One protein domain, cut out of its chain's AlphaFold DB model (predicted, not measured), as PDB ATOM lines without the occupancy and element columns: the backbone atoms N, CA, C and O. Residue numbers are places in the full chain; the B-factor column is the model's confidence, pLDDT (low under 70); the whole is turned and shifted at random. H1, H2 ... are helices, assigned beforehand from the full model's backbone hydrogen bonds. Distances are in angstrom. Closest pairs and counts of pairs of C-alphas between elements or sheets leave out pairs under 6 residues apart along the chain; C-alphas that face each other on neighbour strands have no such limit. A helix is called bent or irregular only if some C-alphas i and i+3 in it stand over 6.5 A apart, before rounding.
ATOM      1  N   VAL A   2     215.042 173.811 309.387       66.12
ATOM      2  CA  VAL A   2     214.475 173.555 310.729       66.12
ATOM      3  C   VAL A   2     215.514 173.478 311.851       66.12
ATOM      4  O   VAL A   2     215.317 174.127 312.869       66.12
ATOM      5  N   ILE A   3     216.657 172.802 311.672       66.25
ATOM      6  CA  ILE A   3     217.699 172.733 312.722       66.25
ATOM      7  C   ILE A   3     218.337 174.065 313.027       66.25
ATOM      8  O   ILE A   3     218.595 174.369 314.184       66.25
ATOM      9  N   ILE A   4     218.597 174.866 311.998       68.38
ATOM     10  CA  ILE A   4     219.199 176.181 312.197       68.38
ATOM     11  C   ILE A   4     218.240 177.048 313.016       68.38
ATOM     12  O   ILE A   4     218.670 177.723 313.950       68.38
ATOM     13  N   ARG A   5     216.935 176.956 312.729       69.25
ATOM     14  CA  ARG A   5     215.883 177.644 313.484       69.25
ATOM     15  C   ARG A   5     215.744 177.099 314.905       69.25
ATOM     16  O   ARG A   5     215.782 177.894 315.833       69.25
ATOM     17  N   LEU A   6     215.666 175.783 315.089       70.62
ATOM     18  CA  LEU A   6     215.586 175.131 316.399       70.62
ATOM     19  C   LEU A   6     216.796 175.487 317.275       70.62
ATOM     20  O   LEU A   6     216.641 175.901 318.416       70.62
ATOM     21  N   ALA A   7     218.002 175.412 316.713       73.44
ATOM     22  CA  ALA A   7     219.223 175.768 317.417       73.44
ATOM     23  C   ALA A   7     219.277 177.259 317.765       73.44
ATOM     24  O   ALA A   7     219.713 177.613 318.858       73.44
ATOM     25  N   SER A   8     218.778 178.129 316.881       77.31
ATOM     26  CA  SER A   8     218.685 179.565 317.168       77.31
ATOM     27  C   SER A   8     217.730 179.891 318.321       77.31
ATOM     28  O   SER A   8     217.889 180.935 318.944       77.31
ATOM     29  N   LEU A   9     216.789 178.998 318.669       77.88
ATOM     30  CA  LEU A   9     215.936 179.188 319.849       77.88
ATOM     31  C   LEU A   9     216.762 179.205 321.137       77.88
ATOM     32  O   LEU A   9     216.466 179.987 322.027       77.88
ATOM     33  N   THR A  10     217.857 178.439 321.213       76.31
ATOM     34  CA  THR A  10     218.748 178.444 322.393       76.31
ATOM     35  C   THR A  10     219.558 179.737 322.554       76.31
ATOM     36  O   THR A  10     220.261 179.915 323.544       76.31
ATOM     37  N   GLU A  11     219.494 180.643 321.577       78.44
ATOM     38  CA  GLU A  11     220.209 181.925 321.566       78.44
ATOM     39  C   GLU A  11     219.264 183.125 321.720       78.44
ATOM     40  O   GLU A  11     219.717 184.266 321.804       78.44
ATOM     41  N   ARG A  12     217.951 182.878 321.764       82.94
ATOM     42  CA  ARG A  12     216.914 183.904 321.867       82.94
ATOM     43  C   ARG A  12     216.473 184.091 323.310       82.94
ATOM     44  O   ARG A  12     216.099 183.128 323.976       82.94
ATOM     45  N   SER A  13     216.455 185.338 323.777       82.19
ATOM     46  CA  SER A  13     216.050 185.669 325.148       82.19
ATOM     47  C   SER A  13     214.608 185.260 325.446       82.19
ATOM     48  O   SER A  13     214.314 184.857 326.567       82.19
ATOM     49  N   GLU A  14     213.722 185.276 324.445       84.69
ATOM     50  CA  GLU A  14     212.331 184.840 324.609       84.69
ATOM     51  C   GLU A  14     212.215 183.347 324.930       84.69
ATOM     52  O   GLU A  14     211.187 182.921 325.444       84.69
ATOM     53  N   PHE A  15     213.265 182.568 324.653       82.94
ATOM     54  CA  PHE A  15     213.316 181.133 324.898       82.94
ATOM     55  C   PHE A  15     214.192 180.739 326.100       82.94
ATOM     56  O   PHE A  15     214.373 179.545 326.352       82.94
ATOM     57  N   SER A  16     214.683 181.714 326.881       80.88
ATOM     58  CA  SER A  16     215.501 181.471 328.085       80.88
ATOM     59  C   SER A  16     214.895 180.436 329.047       80.88
ATOM     60  O   SER A  16     215.626 179.525 329.431       80.88
ATOM     61  N   PRO A  17     213.574 180.448 329.349       84.50
ATOM     62  CA  PRO A  17     212.991 179.481 330.284       84.50
ATOM     63  C   PRO A  17     213.140 178.016 329.852       84.50
ATOM     64  O   PRO A  17     213.208 177.128 330.694       84.50
ATOM     65  N   TRP A  18     213.191 177.746 328.544       80.12
ATOM     66  CA  TRP A  18     213.407 176.393 328.021       80.12
ATOM     67  C   TRP A  18     214.891 176.075 327.853       80.12
ATOM     68  O   TRP A  18     215.287 174.926 328.026       80.12
ATOM     69  N   ALA A  19     215.721 177.076 327.547       78.38
ATOM     70  CA  ALA A  19     217.169 176.910 327.500       78.38
ATOM     71  C   ALA A  19     217.753 176.578 328.886       78.38
ATOM     72  O   ALA A  19     218.692 175.798 328.972       78.38
ATOM     73  N   GLU A  20     217.159 177.103 329.961       83.56
ATOM     74  CA  GLU A  20     217.526 176.807 331.355       83.56
ATOM     75  C   GLU A  20     217.261 175.347 331.767       83.56
ATOM     76  O   GLU A  20     217.865 174.865 332.723       83.56
ATOM     77  N   LEU A  21     216.399 174.624 331.039       87.81
ATOM     78  CA  LEU A  21     216.160 173.191 331.252       87.81
ATOM     79  C   LEU A  21     217.244 172.306 330.622       87.81
ATOM     80  O   LEU A  21     217.283 171.108 330.894       87.81
ATOM     81  N   LEU A  22     218.093 172.879 329.769       85.06
ATOM     82  CA  LEU A  22     219.161 172.173 329.078       85.06
ATOM     83  C   LEU A  22     220.484 172.388 329.810       85.06
ATOM     84  O   LEU A  22     220.839 173.495 330.212       85.06
ATOM     85  N   SER A  23     221.269 171.328 329.923       88.94
ATOM     86  CA  SER A  23     222.652 171.425 330.368       88.94
ATOM     87  C   SER A  23     223.505 172.199 329.358       88.94
ATOM     88  O   SER A  23     223.246 172.221 328.149       88.94
ATOM     89  N   SER A  24     224.618 172.766 329.830       85.69
ATOM     90  CA  SER A  24     225.603 173.425 328.962       85.69
ATOM     91  C   SER A  24     226.108 172.511 327.836       85.69
ATOM     92  O   SER A  24     226.440 172.991 326.752       85.69
ATOM     93  N   GLN A  25     226.153 171.196 328.076       85.38
ATOM     94  CA  GLN A  25     226.572 170.209 327.083       85.38
ATOM     95  C   GLN A  25     225.515 170.008 325.990       85.38
ATOM     96  O   GLN A  25     225.867 169.949 324.813       85.38
ATOM     97  N   GLU A  26     224.233 169.967 326.350       84.69
ATOM     98  CA  GLU A  26     223.128 169.877 325.388       84.69
ATOM     99  C   GLU A  26     223.043 171.138 324.520       84.69
ATOM    100  O   GLU A  26     222.920 171.042 323.298       84.69
ATOM    101  N   ILE A  27     223.231 172.322 325.114       83.44
ATOM    102  CA  ILE A  27     223.308 173.586 324.362       83.44
ATOM    103  C   ILE A  27     224.489 173.566 323.379       83.44
ATOM    104  O   ILE A  27     224.345 173.955 322.215       83.44
ATOM    105  N   ALA A  28     225.661 173.091 323.813       84.50
ATOM    106  CA  ALA A  28     226.833 172.975 322.947       84.50
ATOM    107  C   ALA A  28     226.601 171.993 321.785       84.50
ATOM    108  O   ALA A  28     226.962 172.302 320.646       84.50
ATOM    109  N   ALA A  29     225.952 170.853 322.046       82.69
ATOM    110  CA  ALA A  29     225.596 169.873 321.024       82.69
ATOM    111  C   ALA A  29     224.660 170.478 319.965       82.69
ATOM    112  O   ALA A  29     224.946 170.393 318.770       82.69
ATOM    113  N   ILE A  30     223.611 171.187 320.391       81.94
ATOM    114  CA  ILE A  30     222.663 171.870 319.496       81.94
ATOM    115  C   ILE A  30     223.381 172.892 318.594       81.94
ATOM    116  O   ILE A  30     223.160 172.932 317.377       81.94
ATOM    117  N   ARG A  31     224.285 173.701 319.163       81.31
ATOM    118  CA  ARG A  31     225.077 174.684 318.400       81.31
ATOM    119  C   ARG A  31     226.027 174.020 317.403       81.31
ATOM    120  O   ARG A  31     226.173 174.516 316.284       81.31
ATOM    121  N   ALA A  32     226.649 172.901 317.772       80.81
ATOM    122  CA  ALA A  32     227.515 172.141 316.877       80.81
ATOM    123  C   ALA A  32     226.736 171.593 315.670       80.81
ATOM    124  O   ALA A  32     227.168 171.780 314.531       80.81
ATOM    125  N   THR A  33     225.550 171.016 315.891       76.50
ATOM    126  CA  THR A  33     224.680 170.518 314.812       76.50
ATOM    127  C   THR A  33     224.274 171.636 313.852       76.50
ATOM    128  O   THR A  33     224.333 171.448 312.635       76.50
ATOM    129  N   ARG A  34     223.940 172.831 314.365       76.38
ATOM    130  CA  ARG A  34     223.694 174.013 313.521       76.38
ATOM    131  C   ARG A  34     224.901 174.355 312.665       76.38
ATOM    132  O   ARG A  34     224.742 174.587 311.471       76.38
ATOM    133  N   ASN A  35     226.083 174.434 313.269       75.69
ATOM    134  CA  ASN A  35     227.291 174.824 312.551       75.69
ATOM    135  C   ASN A  35     227.595 173.820 311.431       75.69
ATOM    136  O   ASN A  35     227.884 174.242 310.317       75.69
ATOM    137  N   ILE A  36     227.433 172.518 311.674       73.38
ATOM    138  CA  ILE A  36     227.568 171.484 310.638       73.38
ATOM    139  C   ILE A  36     226.542 171.706 309.520       73.38
ATOM    140  O   ILE A  36     226.921 171.803 308.357       73.38
ATOM    141  N   ALA A  37     225.259 171.862 309.859       73.56
ATOM    142  CA  ALA A  37     224.195 172.057 308.873       73.56
ATOM    143  C   ALA A  37     224.373 173.339 308.036       73.56
ATOM    144  O   ALA A  37     224.088 173.339 306.841       73.56
ATOM    145  N   ALA A  38     224.862 174.423 308.647       74.19
ATOM    146  CA  ALA A  38     225.096 175.703 307.980       74.19
ATOM    147  C   ALA A  38     226.294 175.669 307.016       74.19
ATOM    148  O   ALA A  38     226.262 176.342 305.990       74.19
ATOM    149  N   HIS A  39     227.334 174.887 307.325       73.38
ATOM    150  CA  HIS A  39     228.550 174.807 306.506       73.38
ATOM    151  C   HIS A  39     228.529 173.658 305.491       73.38
ATOM    152  O   HIS A  39     229.276 173.699 304.519       73.38
ATOM    153  N   ALA A  40     227.683 172.641 305.679       62.53
ATOM    154  CA  ALA A  40     227.683 171.450 304.829       62.53
ATOM    155  C   ALA A  40     227.048 171.653 303.439       62.53
ATOM    156  O   ALA A  40     227.072 170.725 302.636       62.53
ATOM    157  N   GLY A  41     226.481 172.828 303.133       56.75
ATOM    158  CA  GLY A  41     226.010 173.165 301.781       56.75
ATOM    159  C   GLY A  41     224.980 172.191 301.194       56.75
ATOM    160  O   GLY A  41     224.844 172.122 299.974       56.75
ATOM    161  N   TYR A  42     224.285 171.411 302.033       54.59
ATOM    162  CA  TYR A  42     223.360 170.391 301.554       54.59
ATOM    163  C   TYR A  42     222.248 171.043 300.733       54.59
ATOM    164  O   TYR A  42     221.595 171.990 301.181       54.59
ATOM    165  N   ALA A  43     222.043 170.503 299.527       57.72
ATOM    166  CA  ALA A  43     220.870 170.757 298.704       57.72
ATOM    167  C   ALA A  43     219.621 170.725 299.588       57.72
ATOM    168  O   ALA A  43     219.529 169.854 300.452       57.72
ATOM    169  N   VAL A  44     218.729 171.706 299.384       62.44
ATOM    170  CA  VAL A  44     217.467 171.953 300.106       62.44
ATOM    171  C   VAL A  44     217.085 170.780 301.013       62.44
ATOM    172  O   VAL A  44     216.458 169.817 300.575       62.44
ATOM    173  N   MET A  45     217.540 170.838 302.267       68.25
ATOM    174  CA  MET A  45     217.253 169.806 303.258       68.25
ATOM    175  C   MET A  45     215.734 169.653 303.360       68.25
ATOM    176  O   MET A  45     215.047 170.637 303.644       68.25
ATOM    177  N   ASN A  46     215.219 168.446 303.116       78.81
ATOM    178  CA  ASN A  46     213.811 168.150 303.345       78.81
ATOM    179  C   ASN A  46     213.555 168.240 304.855       78.81
ATOM    180  O   ASN A  46     213.959 167.364 305.616       78.81
ATOM    181  N   ASP A  47     212.944 169.346 305.272       75.62
ATOM    182  CA  ASP A  47     212.744 169.691 306.678       75.62
ATOM    183  C   ASP A  47     211.821 168.698 307.403       75.62
ATOM    184  O   ASP A  47     211.999 168.479 308.599       75.62
ATOM    185  N   GLU A  48     210.895 168.060 306.685       80.25
ATOM    186  CA  GLU A  48     209.975 167.061 307.233       80.25
ATOM    187  C   GLU A  48     210.685 165.726 307.473       80.25
ATOM    188  O   GLU A  48     210.685 165.226 308.596       80.25
ATOM    189  N   LEU A  49     211.405 165.221 306.464       80.31
ATOM    190  CA  LEU A  49     212.230 164.016 306.607       80.31
ATOM    191  C   LEU A  49     213.289 164.195 307.698       80.31
ATOM    192  O   LEU A  49     213.571 163.280 308.468       80.31
ATOM    193  N   PHE A  50     213.887 165.385 307.771       76.31
ATOM    194  CA  PHE A  50     214.844 165.702 308.814       76.31
ATOM    195  C   PHE A  50     214.189 165.656 310.202       76.31
ATOM    196  O   PHE A  50     214.747 165.056 311.121       76.31
ATOM    197  N   TRP A  51     213.023 166.291 310.361       79.69
ATOM    198  CA  TRP A  51     212.298 166.332 311.629       79.69
ATOM    199  C   TRP A  51     211.915 164.932 312.109       79.69
ATOM    200  O   TRP A  51     212.178 164.584 313.261       79.69
ATOM    201  N   GLU A  52     211.362 164.111 311.218       84.81
ATOM    202  CA  GLU A  52     211.037 162.711 311.495       84.81
ATOM    203  C   GLU A  52     212.289 161.918 311.892       84.81
ATOM    204  O   GLU A  52     212.292 161.217 312.906       84.81
ATOM    205  N   ALA A  53     213.392 162.097 311.157       80.12
ATOM    206  CA  ALA A  53     214.641 161.412 311.454       80.12
ATOM    207  C   ALA A  53     215.153 161.717 312.869       80.12
ATOM    208  O   ALA A  53     215.557 160.792 313.571       80.12
ATOM    209  N   VAL A  54     215.133 162.980 313.314       78.69
ATOM    210  CA  VAL A  54     215.670 163.343 314.639       78.69
ATOM    211  C   VAL A  54     214.716 163.097 315.798       78.69
ATOM    212  O   VAL A  54     215.187 162.857 316.906       78.69
ATOM    213  N   THR A  55     213.402 163.170 315.575       81.44
ATOM    214  CA  THR A  55     212.411 163.034 316.656       81.44
ATOM    215  C   THR A  55     211.889 161.613 316.830       81.44
ATOM    216  O   THR A  55     211.436 161.283 317.924       81.44
ATOM    217  N   VAL A  56     211.980 160.771 315.796       85.56
ATOM    218  CA  VAL A  56     211.425 159.410 315.800       85.56
ATOM    219  C   VAL A  56     212.500 158.387 315.443       85.56
ATOM    220  O   VAL A  56     212.920 157.600 316.291       85.56
ATOM    221  N   SER A  57     213.018 158.431 314.212       83.56
ATOM    222  CA  SER A  57     213.823 157.328 313.670       83.56
ATOM    223  C   SER A  57     215.157 157.128 314.392       83.56
ATOM    224  O   SER A  57     215.530 155.994 314.688       83.56
ATOM    225  N   VAL A  58     215.905 158.200 314.678       80.38
ATOM    226  CA  VAL A  58     217.193 158.113 315.386       80.38
ATOM    227  C   VAL A  58     217.012 157.631 316.829       80.38
ATOM    228  O   VAL A  58     217.712 156.682 317.187       80.38
ATOM    229  N   PRO A  59     216.092 158.190 317.643       84.50
ATOM    230  CA  PRO A  59     215.782 157.640 318.963       84.50
ATOM    231  C   PRO A  59     215.473 156.139 318.940       84.50
ATOM    232  O   PRO A  59     216.101 155.385 319.680       84.50
ATOM    233  N   GLU A  60     214.596 155.682 318.040       87.44
ATOM    234  CA  GLU A  60     214.264 154.258 317.906       87.44
ATOM    235  C   GLU A  60     215.471 153.403 317.491       87.44
ATOM    236  O   GLU A  60     215.667 152.292 317.984       87.44
ATOM    237  N   ILE A  61     216.306 153.890 316.564       86.50
ATOM    238  CA  ILE A  61     217.538 153.196 316.165       86.50
ATOM    239  C   ILE A  61     218.484 153.066 317.360       86.50
ATOM    240  O   ILE A  61     219.012 151.978 317.590       86.50
ATOM    241  N   VAL A  62     218.695 154.148 318.109       84.94
ATOM    242  CA  VAL A  62     219.562 154.165 319.293       84.94
ATOM    243  C   VAL A  62     219.028 153.209 320.353       84.94
ATOM    244  O   VAL A  62     219.793 152.388 320.848       84.94
ATOM    245  N   GLU A  63     217.726 153.233 320.634       89.94
ATOM    246  CA  GLU A  63     217.080 152.292 321.550       89.94
ATOM    247  C   GLU A  63     217.332 150.839 321.123       89.94
ATOM    248  O   GLU A  63     217.818 150.035 321.917       89.94
ATOM    249  N   ARG A  64     217.095 150.503 319.849       91.69
ATOM    250  CA  ARG A  64     217.353 149.151 319.325       91.69
ATOM    251  C   ARG A  64     218.823 148.742 319.413       91.69
ATOM    252  O   ARG A  64     219.097 147.562 319.602       91.69
ATOM    253  N   LEU A  65     219.759 149.671 319.225       88.31
ATOM    254  CA  LEU A  65     221.196 149.396 319.322       88.31
ATOM    255  C   LEU A  65     221.640 149.187 320.772       88.31
ATOM    256  O   LEU A  65     222.431 148.285 321.033       88.31
ATOM    257  N   LEU A  66     221.122 149.989 321.702       89.44
ATOM    258  CA  LEU A  66     221.438 149.897 323.129       89.44
ATOM    259  C   LEU A  66     220.787 148.678 323.795       89.44
ATOM    260  O   LEU A  66     221.379 148.090 324.695       89.44
ATOM    261  N   ASN A  67     219.613 148.259 323.317       89.44
ATOM    262  CA  ASN A  67     218.868 147.107 323.835       89.44
ATOM    263  C   ASN A  67     219.197 145.787 323.119       89.44
ATOM    264  O   ASN A  67     218.522 144.784 323.337       89.44
ATOM    265  N   ARG A  68     220.214 145.763 322.250       71.06
ATOM    266  CA  ARG A  68     220.591 144.586 321.448       71.06
ATOM    267  C   ARG A  68     221.471 143.563 322.181       71.06
ATOM    268  O   ARG A  68     222.112 142.756 321.509       71.06
TER     269      ARG A  68
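What this domain is: This is residues 2 to 68 of the 69 residues of the protein "Toxin-antitoxin system, antitoxin component domain protein" of Brevibacterium aurantiacum (UniProt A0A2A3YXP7). The domain is a loose, open V of helices: H3 makes one arm, the bent helix H4 makes the other, and residues 40 to 46 make the turn at its point. H1 packs on H3 and comes close to the beginning of H4 with its own first residue, while H2 lies at the far end of H1, and residues 62 to 68 stick out at the tip of the H4 arm. The printed part has 67 residues with four named helices, H1, H2, H3 and H4 in that order, and no named strand; the class is all helix. The whole is loose, with a radius of gyration of the C-alphas of 13.7 A, and the C-alphas span 40 by 31 by 18 A.

Where its parts are: H1 is residues 2 to 9, 10.8 A from first to last C-alpha, and C-alpha 2 is at (214.475, 173.555, 310.729). H2 is residues 13 to 19, 9.1 A long; it is irregular, with C-alphas 14 and 17 standing 7.8 A apart. H3 is residues 24 to 39, 22.7 A long, with C-alpha 24 at (225.603, 173.425, 328.962). H4, residues 47 to 66, was assigned as one helix by its hydrogen bonds but is bent, with C-alphas 55 and 58 standing 7.0 A apart. Its arms are H4a, residues 47 to 55, 12.0 A long, and H4b, residues 58 to 66, 12.1 A long, with C-alpha 66 at (221.438, 149.897, 323.129).

How they stand to each other: H1 and H3 touch, their closest C-alphas being those of Ile 4 and Arg 34, 5.2 A apart. They run opposite ways at a steep tilt of 43 degrees. H1 and H2 are close but not clearly touching, with the C-alphas of Leu 9 and Phe 15 closest at 6.0 A, and stand about perpendicular at 80 degrees. H2 and H3 are close but not clearly touching, with the C-alphas of Ala 19 and Ile 27 closest at 7.7 A. H1 and H4a are close but not clearly touching, with the C-alphas of Val 2 and Asp 47 closest at 5.9 A. H4a and H4b are near each other at a shallow tilt of 31 degrees. H3 is apart from both H4a and H4b. Each O i to N i+4 pair is within hydrogen-bond range in H1, H3, H4a and H4b; in H2 1 of 3 is, beside 3 of 4 O i to N i+3 pairs.

The domain as a whole: The two C-alphas farthest apart are those of Ser 13 and Arg 68, at 41.5 A. Residues 12 to 17, 39 to 44 and 62 to 68 stand free. The printed part has no cut, and no link is long. The mean pLDDT of the printed part is 78.7, and residues 2 to 5 and 40 to 45 are under 70.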